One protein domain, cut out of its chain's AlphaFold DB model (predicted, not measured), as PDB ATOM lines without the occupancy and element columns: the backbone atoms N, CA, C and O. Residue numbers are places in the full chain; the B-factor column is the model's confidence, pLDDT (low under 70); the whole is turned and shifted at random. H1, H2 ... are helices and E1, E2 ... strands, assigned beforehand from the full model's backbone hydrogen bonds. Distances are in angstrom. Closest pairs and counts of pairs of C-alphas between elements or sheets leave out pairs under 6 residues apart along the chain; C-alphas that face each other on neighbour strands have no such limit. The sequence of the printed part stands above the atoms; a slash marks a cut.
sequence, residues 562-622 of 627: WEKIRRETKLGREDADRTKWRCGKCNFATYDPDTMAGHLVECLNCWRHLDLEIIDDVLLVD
ATOM      1  N   TRP A 562     267.748 336.734 319.705       75.25
ATOM      2  CA  TRP A 562     267.770 336.792 318.242       75.25
ATOM      3  C   TRP A 562     269.201 336.870 317.699       75.25
ATOM      4  O   TRP A 562     269.486 336.232 316.698       75.25
ATOM      5  N   GLU A 563     270.131 337.539 318.391       73.19
ATOM      6  CA  GLU A 563     271.551 337.565 318.004       73.19
ATOM      7  C   GLU A 563     272.172 336.168 318.023       73.19
ATOM      8  O   GLU A 563     272.984 335.827 317.164       73.19
ATOM      9  N   LYS A 564     271.758 335.330 318.983       76.88
ATOM     10  CA  LYS A 564     272.197 333.938 319.051       76.88
ATOM     11  C   LYS A 564     271.636 333.141 317.874       76.88
ATOM     12  O   LYS A 564     272.387 332.401 317.254       76.88
ATOM     13  N   ILE A 565     270.360 333.341 317.530       81.81
ATOM     14  CA  ILE A 565     269.758 332.743 316.328       81.81
ATOM     15  C   ILE A 565     270.505 333.203 315.079       81.81
ATOM     16  O   ILE A 565     270.959 332.367 314.306       81.81
ATOM     17  N   ARG A 566     270.679 334.513 314.899       82.56
ATOM     18  CA  ARG A 566     271.394 335.098 313.766       82.56
ATOM     19  C   ARG A 566     272.773 334.470 313.632       82.56
ATOM     20  O   ARG A 566     273.120 334.012 312.559       82.56
ATOM     21  N   ARG A 567     273.545 334.401 314.715       81.88
ATOM     22  CA  ARG A 567     274.918 333.883 314.686       81.88
ATOM     23  C   ARG A 567     275.001 332.371 314.468       81.88
ATOM     24  O   ARG A 567     275.937 331.916 313.822       81.88
ATOM     25  N   GLU A 568     274.086 331.597 315.047       83.94
ATOM     26  CA  GLU A 568     274.228 330.135 315.177       83.94
ATOM     27  C   GLU A 568     273.295 329.327 314.251       83.94
ATOM     28  O   GLU A 568     273.296 328.102 314.319       83.94
ATOM     29  N   THR A 569     272.533 329.980 313.363       85.25
ATOM     30  CA  THR A 569     271.668 329.333 312.348       85.25
ATOM     31  C   THR A 569     272.102 329.680 310.921       85.25
ATOM     32  O   THR A 569     273.066 330.423 310.703       85.25
ATOM     33  N   LYS A 570     271.373 329.191 309.906       85.31
ATOM     34  CA  LYS A 570     271.605 329.552 308.489       85.31
ATOM     35  C   LYS A 570     271.542 331.065 308.216       85.31
ATOM     36  O   LYS A 570     272.084 331.490 307.199       85.31
ATOM     37  N   LEU A 571     270.943 331.858 309.108       84.25
ATOM     38  CA  LEU A 571     270.882 333.324 309.023       84.25
ATOM     39  C   LEU A 571     272.235 334.019 309.227       84.25
ATOM     40  O   LEU A 571     272.371 335.183 308.869       84.25
ATOM     41  N   GLY A 572     273.232 333.326 309.780       81.94
ATOM     42  CA  GLY A 572     274.559 333.888 310.067       81.94
ATOM     43  C   GLY A 572     275.578 333.713 308.950       81.94
ATOM     44  O   GLY A 572     276.759 333.988 309.150       81.94
ATOM     45  N   ARG A 573     275.157 333.188 307.796       83.94
ATOM     46  CA  ARG A 573     276.040 332.916 306.654       83.94
ATOM     47  C   ARG A 573     276.357 334.202 305.889       83.94
ATOM     48  O   ARG A 573     275.538 335.111 305.836       83.94
ATOM     49  N   GLU A 574     277.523 334.253 305.243       74.88
ATOM     50  CA  GLU A 574     277.990 335.426 304.478       74.88
ATOM     51  C   GLU A 574     277.033 335.866 303.351       74.88
ATOM     52  O   GLU A 574     277.048 337.023 302.941       74.88
ATOM     53  N   ASP A 575     276.190 334.962 302.840       80.56
ATOM     54  CA  ASP A 575     275.204 335.222 301.786       80.56
ATOM     55  C   ASP A 575     273.773 335.448 302.309       80.56
ATOM     56  O   ASP A 575     272.831 335.565 301.513       80.56
ATOM     57  N   ALA A 576     273.590 335.531 303.630       78.31
ATOM     58  CA  ALA A 576     272.269 335.614 304.241       78.31
ATOM     59  C   ALA A 576     271.499 336.879 303.837       78.31
ATOM     60  O   ALA A 576     270.314 336.771 303.535       78.31
ATOM     61  N   ASP A 577     272.167 338.029 303.712       78.94
ATOM     62  CA  ASP A 577     271.543 339.309 303.323       78.94
ATOM     63  C   ASP A 577     271.074 339.346 301.855       78.94
ATOM     64  O   ASP A 577     270.330 340.230 301.430       78.94
ATOM     65  N   ARG A 578     271.525 338.388 301.035       80.50
ATOM     66  CA  ARG A 578     271.145 338.253 299.614       80.50
ATOM     67  C   ARG A 578     270.109 337.154 299.402       80.50
ATOM     68  O   ARG A 578     269.679 336.917 298.271       80.50
ATOM     69  N   THR A 579     269.725 336.478 300.478       83.25
ATOM     70  CA  THR A 579     268.825 335.337 300.467       83.25
ATOM     71  C   THR A 579     267.462 335.777 300.970       83.25
ATOM     72  O   THR A 579     267.336 336.333 302.054       83.25
ATOM     73  N   LYS A 580     266.410 335.509 300.192       87.81
ATOM     74  CA  LYS A 580     265.049 335.681 300.691       87.81
ATOM     75  C   LYS A 580     264.724 334.507 301.605       87.81
ATOM     76  O   LYS A 580     264.572 333.372 301.147       87.81
ATOM     77  N   TRP A 581     264.635 334.776 302.894       88.50
ATOM     78  CA  TRP A 581     264.271 333.788 303.897       88.50
ATOM     79  C   TRP A 581     262.760 333.684 303.991       88.50
ATOM     80  O   TRP A 581     262.063 334.689 303.864       88.50
ATOM     81  N   ARG A 582     262.247 332.481 304.244       90.00
ATOM     82  CA  ARG A 582     260.830 332.226 304.508       90.00
ATOM     83  C   ARG A 582     260.675 331.343 305.742       90.00
ATOM     84  O   ARG A 582     261.309 330.297 305.843       90.00
ATOM     85  N   CYS A 583     259.794 331.738 306.650       86.69
ATOM     86  CA  CYS A 583     259.370 330.916 307.773       86.69
ATOM     87  C   CYS A 583     258.418 329.817 307.277       86.69
ATOM     88  O   CYS A 583     257.337 330.110 306.768       86.69
ATOM     89  N   GLY A 584     258.786 328.549 307.441       84.06
ATOM     90  CA  GLY A 584     257.972 327.401 307.026       84.06
ATOM     91  C   GLY A 584     256.680 327.213 307.827       84.06
ATOM     92  O   GLY A 584     255.808 326.466 307.395       84.06
ATOM     93  N   LYS A 585     256.533 327.895 308.973       82.50
ATOM     94  CA  LYS A 585     255.347 327.798 309.838       82.50
ATOM     95  C   LYS A 585     254.239 328.784 309.452       82.50
ATOM     96  O   LYS A 585     253.077 328.401 309.445       82.50
ATOM     97  N   CYS A 586     254.585 330.031 309.128       81.50
ATOM     98  CA  CYS A 586     253.605 331.091 308.841       81.50
ATOM     99  C   CYS A 586     253.836 331.821 307.506       81.50
ATOM    100  O   CYS A 586     253.165 332.805 307.221       81.50
ATOM    101  N   ASN A 587     254.782 331.363 306.680       83.62
ATOM    102  CA  ASN A 587     255.141 331.946 305.381       83.62
ATOM    103  C   ASN A 587     255.653 333.398 305.394       83.62
ATOM    104  O   ASN A 587     255.883 333.948 304.315       83.62
ATOM    105  N   PHE A 588     255.909 334.002 306.560       83.88
ATOM    106  CA  PHE A 588     256.606 335.287 306.643       83.88
ATOM    107  C   PHE A 588     257.937 335.212 305.890       83.88
ATOM    108  O   PHE A 588     258.687 334.247 306.059       83.88
ATOM    109  N   ALA A 589     258.231 336.208 305.057       88.19
ATOM    110  CA  ALA A 589     259.442 336.220 304.254       88.19
ATOM    111  C   ALA A 589     260.099 337.598 304.236       88.19
ATOM    112  O   ALA A 589     259.431 338.610 304.049       88.19
ATOM    113  N   THR A 590     261.420 337.623 304.377       87.06
ATOM    114  CA  THR A 590     262.224 338.850 304.376       87.06
ATOM    115  C   THR A 590     263.614 338.567 303.809       87.06
ATOM    116  O   THR A 590     264.076 337.426 303.822       87.06
ATOM    117  N   TYR A 591     264.265 339.601 303.279       85.62
ATOM    118  CA  TYR A 591     265.684 339.552 302.915       85.62
ATOM    119  C   TYR A 591     266.599 339.863 304.099       85.62
ATOM    120  O   TYR A 591     267.780 339.557 304.034       85.62
ATOM    121  N   ASP A 592     266.058 340.460 305.161       85.56
ATOM    122  CA  ASP A 592     266.822 340.852 306.338       85.56
ATOM    123  C   ASP A 592     266.914 339.681 307.340       85.56
ATOM    124  O   ASP A 592     265.888 339.286 307.917       85.56
ATOM    125  N   PRO A 593     268.115 339.111 307.569       83.25
ATOM    126  CA  PRO A 593     268.315 338.023 308.519       83.25
ATOM    127  C   PRO A 593     267.998 338.419 309.962       83.25
ATOM    128  O   PRO A 593     267.565 337.559 310.729       83.25
ATOM    129  N   ASP A 594     268.154 339.694 310.330       80.19
ATOM    130  CA  ASP A 594     267.870 340.177 311.685       80.19
ATOM    131  C   ASP A 594     266.359 340.202 311.923       80.19
ATOM    132  O   ASP A 594     265.865 339.658 312.917       80.19
ATOM    133  N   THR A 595     265.610 340.710 310.942       80.81
ATOM    134  CA  THR A 595     264.146 340.616 310.923       80.81
ATOM    135  C   THR A 595     263.671 339.157 310.948       80.81
ATOM    136  O   THR A 595     262.739 338.835 311.688       80.81
ATOM    137  N   MET A 596     264.305 338.242 310.198       86.00
ATOM    138  CA  MET A 596     263.930 336.819 310.216       86.00
ATOM    139  C   MET A 596     264.252 336.145 311.558       86.00
ATOM    140  O   MET A 596     263.435 335.383 312.075       86.00
ATOM    141  N   ALA A 597     265.411 336.432 312.153       82.75
ATOM    142  CA  ALA A 597     265.795 335.905 313.459       82.75
ATOM    143  C   ALA A 597     264.821 336.381 314.541       82.75
ATOM    144  O   ALA A 597     264.330 335.564 315.322       82.75
ATOM    145  N   GLY A 598     264.488 337.677 314.548       78.38
ATOM    146  CA  GLY A 598     263.460 338.244 315.419       78.38
ATOM    147  C   GLY A 598     262.108 337.551 315.233       78.38
ATOM    148  O   GLY A 598     261.523 337.079 316.209       78.38
ATOM    149  N   HIS A 599     261.674 337.390 313.981       81.00
ATOM    150  CA  HIS A 599     260.434 336.701 313.633       81.00
ATOM    151  C   HIS A 599     260.401 335.245 314.123       81.00
ATOM    152  O   HIS A 599     259.391 334.796 314.660       81.00
ATOM    153  N   LEU A 600     261.496 334.492 313.991       82.88
ATOM    154  CA  LEU A 600     261.568 333.098 314.445       82.88
ATOM    155  C   LEU A 600     261.465 332.975 315.966       82.88
ATOM    156  O   LEU A 600     260.820 332.037 316.442       82.88
ATOM    157  N   VAL A 601     262.015 333.933 316.727       77.69
ATOM    158  CA  VAL A 601     261.797 333.966 318.184       77.69
ATOM    159  C   VAL A 601     260.307 334.069 318.511       77.69
ATOM    160  O   VAL A 601     259.820 333.422 319.440       77.69
ATOM    161  N   GLU A 602     259.582 334.892 317.758       72.50
ATOM    162  CA  GLU A 602     258.151 335.129 317.949       72.50
ATOM    163  C   GLU A 602     257.316 333.928 317.494       72.50
ATOM    164  O   GLU A 602     256.529 333.389 318.272       72.50
ATOM    165  N   CYS A 603     257.543 333.452 316.270       77.19
ATOM    166  CA  CYS A 603     256.771 332.393 315.627       77.19
ATOM    167  C   CYS A 603     256.918 331.030 316.323       77.19
ATOM    168  O   CYS A 603     255.953 330.261 316.425       77.19
ATOM    169  N   LEU A 604     258.120 330.709 316.811       74.19
ATOM    170  CA  LEU A 604     258.410 329.437 317.481       74.19
ATOM    171  C   LEU A 604     258.281 329.515 318.999       74.19
ATOM    172  O   LEU A 604     258.403 328.492 319.667       74.19
ATOM    173  N   ASN A 605     258.006 330.702 319.548       70.00
ATOM    174  CA  ASN A 605     257.902 330.921 320.984       70.00
ATOM    175  C   ASN A 605     259.134 330.381 321.754       70.00
ATOM    176  O   ASN A 605     259.014 329.882 322.873       70.00
ATOM    177  N   CYS A 606     260.341 330.499 321.188       69.19
ATOM    178  CA  CYS A 606     261.578 329.924 321.741       69.19
ATOM    179  C   CYS A 606     262.279 330.833 322.780       69.19
ATOM    180  O   CYS A 606     263.501 330.955 322.825       69.19
ATOM    181  N   TRP A 607     261.490 331.462 323.656       63.34
ATOM    182  CA  TRP A 607     261.911 332.470 324.646       63.34
ATOM    183  C   TRP A 607     262.883 331.970 325.708       63.34
ATOM    184  O   TRP A 607     263.794 332.686 326.122       63.34
ATOM    185  N   ARG A 608     262.623 330.755 326.194       59.53
ATOM    186  CA  ARG A 608     263.325 330.137 327.328       59.53
ATOM    187  C   ARG A 608     264.206 328.974 326.891       59.53
ATOM    188  O   ARG A 608     265.241 328.718 327.494       59.53
ATOM    189  N   HIS A 609     263.806 328.299 325.817       63.97
ATOM    190  CA  HIS A 609     264.504 327.153 325.258       63.97
ATOM    191  C   HIS A 609     264.719 327.396 323.772       63.97
ATOM    192  O   HIS A 609     263.802 327.270 322.962       63.97
ATOM    193  N   LEU A 610     265.940 327.813 323.452       71.69
ATOM    194  CA  LEU A 610     266.379 328.013 322.086       71.69
ATOM    195  C   LEU A 610     266.863 326.673 321.529       71.69
ATOM    196  O   LEU A 610     267.967 326.242 321.858       71.69
ATOM    197  N   ASP A 611     266.032 326.033 320.713       79.00
ATOM    198  CA  ASP A 611     266.419 324.856 319.940       79.00
ATOM    199  C   ASP A 611     266.770 325.288 318.513       79.00
ATOM    200  O   ASP A 611     265.902 325.606 317.698       79.00
ATOM    201  N   LEU A 612     268.071 325.383 318.251       81.00
ATOM    202  CA  LEU A 612     268.596 325.867 316.977       81.00
ATOM    203  C   LEU A 612     268.314 324.891 315.829       81.00
ATOM    204  O   LEU A 612     268.201 325.349 314.695       81.00
ATOM    205  N   GLU A 613     268.145 323.594 316.106       79.00
ATOM    206  CA  GLU A 613     267.826 322.594 315.078       79.00
ATOM    207  C   GLU A 613     266.403 322.807 314.552       79.00
ATOM    208  O   GLU A 613     266.198 322.914 313.344       79.00
ATOM    209  N   ILE A 614     265.435 323.009 315.454       81.31
ATOM    210  CA  ILE A 614     264.048 323.337 315.083       81.31
ATOM    211  C   ILE A 614     263.993 324.642 314.278       81.31
ATOM    212  O   ILE A 614     263.235 324.754 313.313       81.31
ATOM    213  N   ILE A 615     264.791 325.641 314.666       81.62
ATOM    214  CA  ILE A 615     264.837 326.921 313.955       81.62
ATOM    215  C   ILE A 615     265.376 326.732 312.532       81.62
ATOM    216  O   ILE A 615     264.777 327.242 311.582       81.62
ATOM    217  N   ASP A 616     266.468 325.987 312.372       82.44
ATOM    218  CA  ASP A 616     267.056 325.715 311.061       82.44
ATOM    219  C   ASP A 616     266.128 324.880 310.166       82.44
ATOM    220  O   ASP A 616     266.132 325.079 308.947       82.44
ATOM    221  N   ASP A 617     265.330 323.978 310.736       83.94
ATOM    222  CA  ASP A 617     264.350 323.162 310.006       83.94
ATOM    223  C   ASP A 617     263.152 323.982 309.509       83.94
ATOM    224  O   ASP A 617     262.651 323.760 308.403       83.94
ATOM    225  N   VAL A 618     262.703 324.962 310.298       84.50
ATOM    226  CA  VAL A 618     261.601 325.863 309.924       84.50
ATOM    227  C   VAL A 618     262.064 326.953 308.952       84.50
ATOM    228  O   VAL A 618     261.251 327.511 308.212       84.50
ATOM    229  N   LEU A 619     263.359 327.260 308.912       86.31
ATOM    230  CA  LEU A 619     263.927 328.282 308.044       86.31
ATOM    231  C   LEU A 619     264.144 327.765 306.611       86.31
ATOM    232  O   LEU A 619     265.044 326.969 306.322       86.31
ATOM    233  N   LEU A 620     263.341 328.281 305.682       86.69
ATOM    234  CA  LEU A 620     263.376 327.930 304.265       86.69
ATOM    235  C   LEU A 620     264.008 329.050 303.433       86.69
ATOM    236  O   LEU A 620     263.884 330.234 303.742       86.69
ATOM    237  N   VAL A 621     264.651 328.674 302.327       84.75
ATOM    238  CA  VAL A 621     265.134 329.624 301.317       84.75
ATOM    239  C   VAL A 621     264.080 329.760 300.225       84.75
ATOM    240  O   VAL A 621     263.777 328.789 299.526       84.75
ATOM    241  N   ASP A 622     263.549 330.967 300.051       76.25
ATOM    242  CA  ASP A 622     262.607 331.303 298.987       76.25
ATOM    243  C   ASP A 622     263.373 331.494 297.672       76.25
ATOM    244  O   ASP A 622     263.776 332.598 297.300       76.25
TER     245      ASP A 622
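What this domain is: This is residues 562 to 622 of the 627 residues of an uncharacterized protein of Haloplanus rubicundus (UniProt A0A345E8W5). Three short helices, H1, H2 and H3, are set steeply crosswise to one another, and a small ribbon of two strands, E1 and E2, completes a compact body in which E1 passes close to H2. A long stretch without a named element, residues 569 to 580, leads from H1 to the ribbon. The printed part has 61 residues, with H1, E1, H2, H3 and E2 in that order; the sheet, E1 - E2, is antiparallel and the class is mostly helix. The whole is compact, with a radius of gyration of the C-alphas of 10.0 A and spans of 30 by 22 by 17 A.

How they stand to each other: H1, residues 562 to 568, touches H2, residues 593 to 603, closest at the C-alphas of Trp 562 and Ala 597, 5.3 A apart; they run opposite ways at a steep tilt of 67 degrees, only just short of about perpendicular. H1 only just touches H3, residues 612 to 618, with 3 pairs of C-alphas within 8 A, the closest those of Ile 565 and Leu 612 at 7.0 A. H2 and H3 are close but not clearly touching, about perpendicular at 90 degrees, with the C-alphas of Leu 600 and Ile 615 closest at 7.0 A. E1, residues 581 to 583, and E2, residues 619 to 621, are antiparallel neighbours; N 582 and O 620 are within hydrogen-bond range at 2.8 A. The closest C-alphas of E1 and H2, those of Trp 581 and Met 596, are 7.0 A apart. In H1, H2 and H3 every O i to N i+4 pair is within hydrogen-bond range.

Where its parts are: H1 begins at C-alpha 562 (267.770, 336.792, 318.242) and is 9.8 A long, E1 6.9 A, H2 14.7 A, H3 9.9 A and E2 7.0 A, ending at C-alpha 621 (265.134, 329.624, 301.317).

The domain as a whole: The two C-alphas farthest apart, those of Arg 578 and Arg 608, are 29.9 A apart. The printed part has no cut, and the link from H1 to E1 is long, with 12 residues. Residues 606 to 609 have pLDDT under 70.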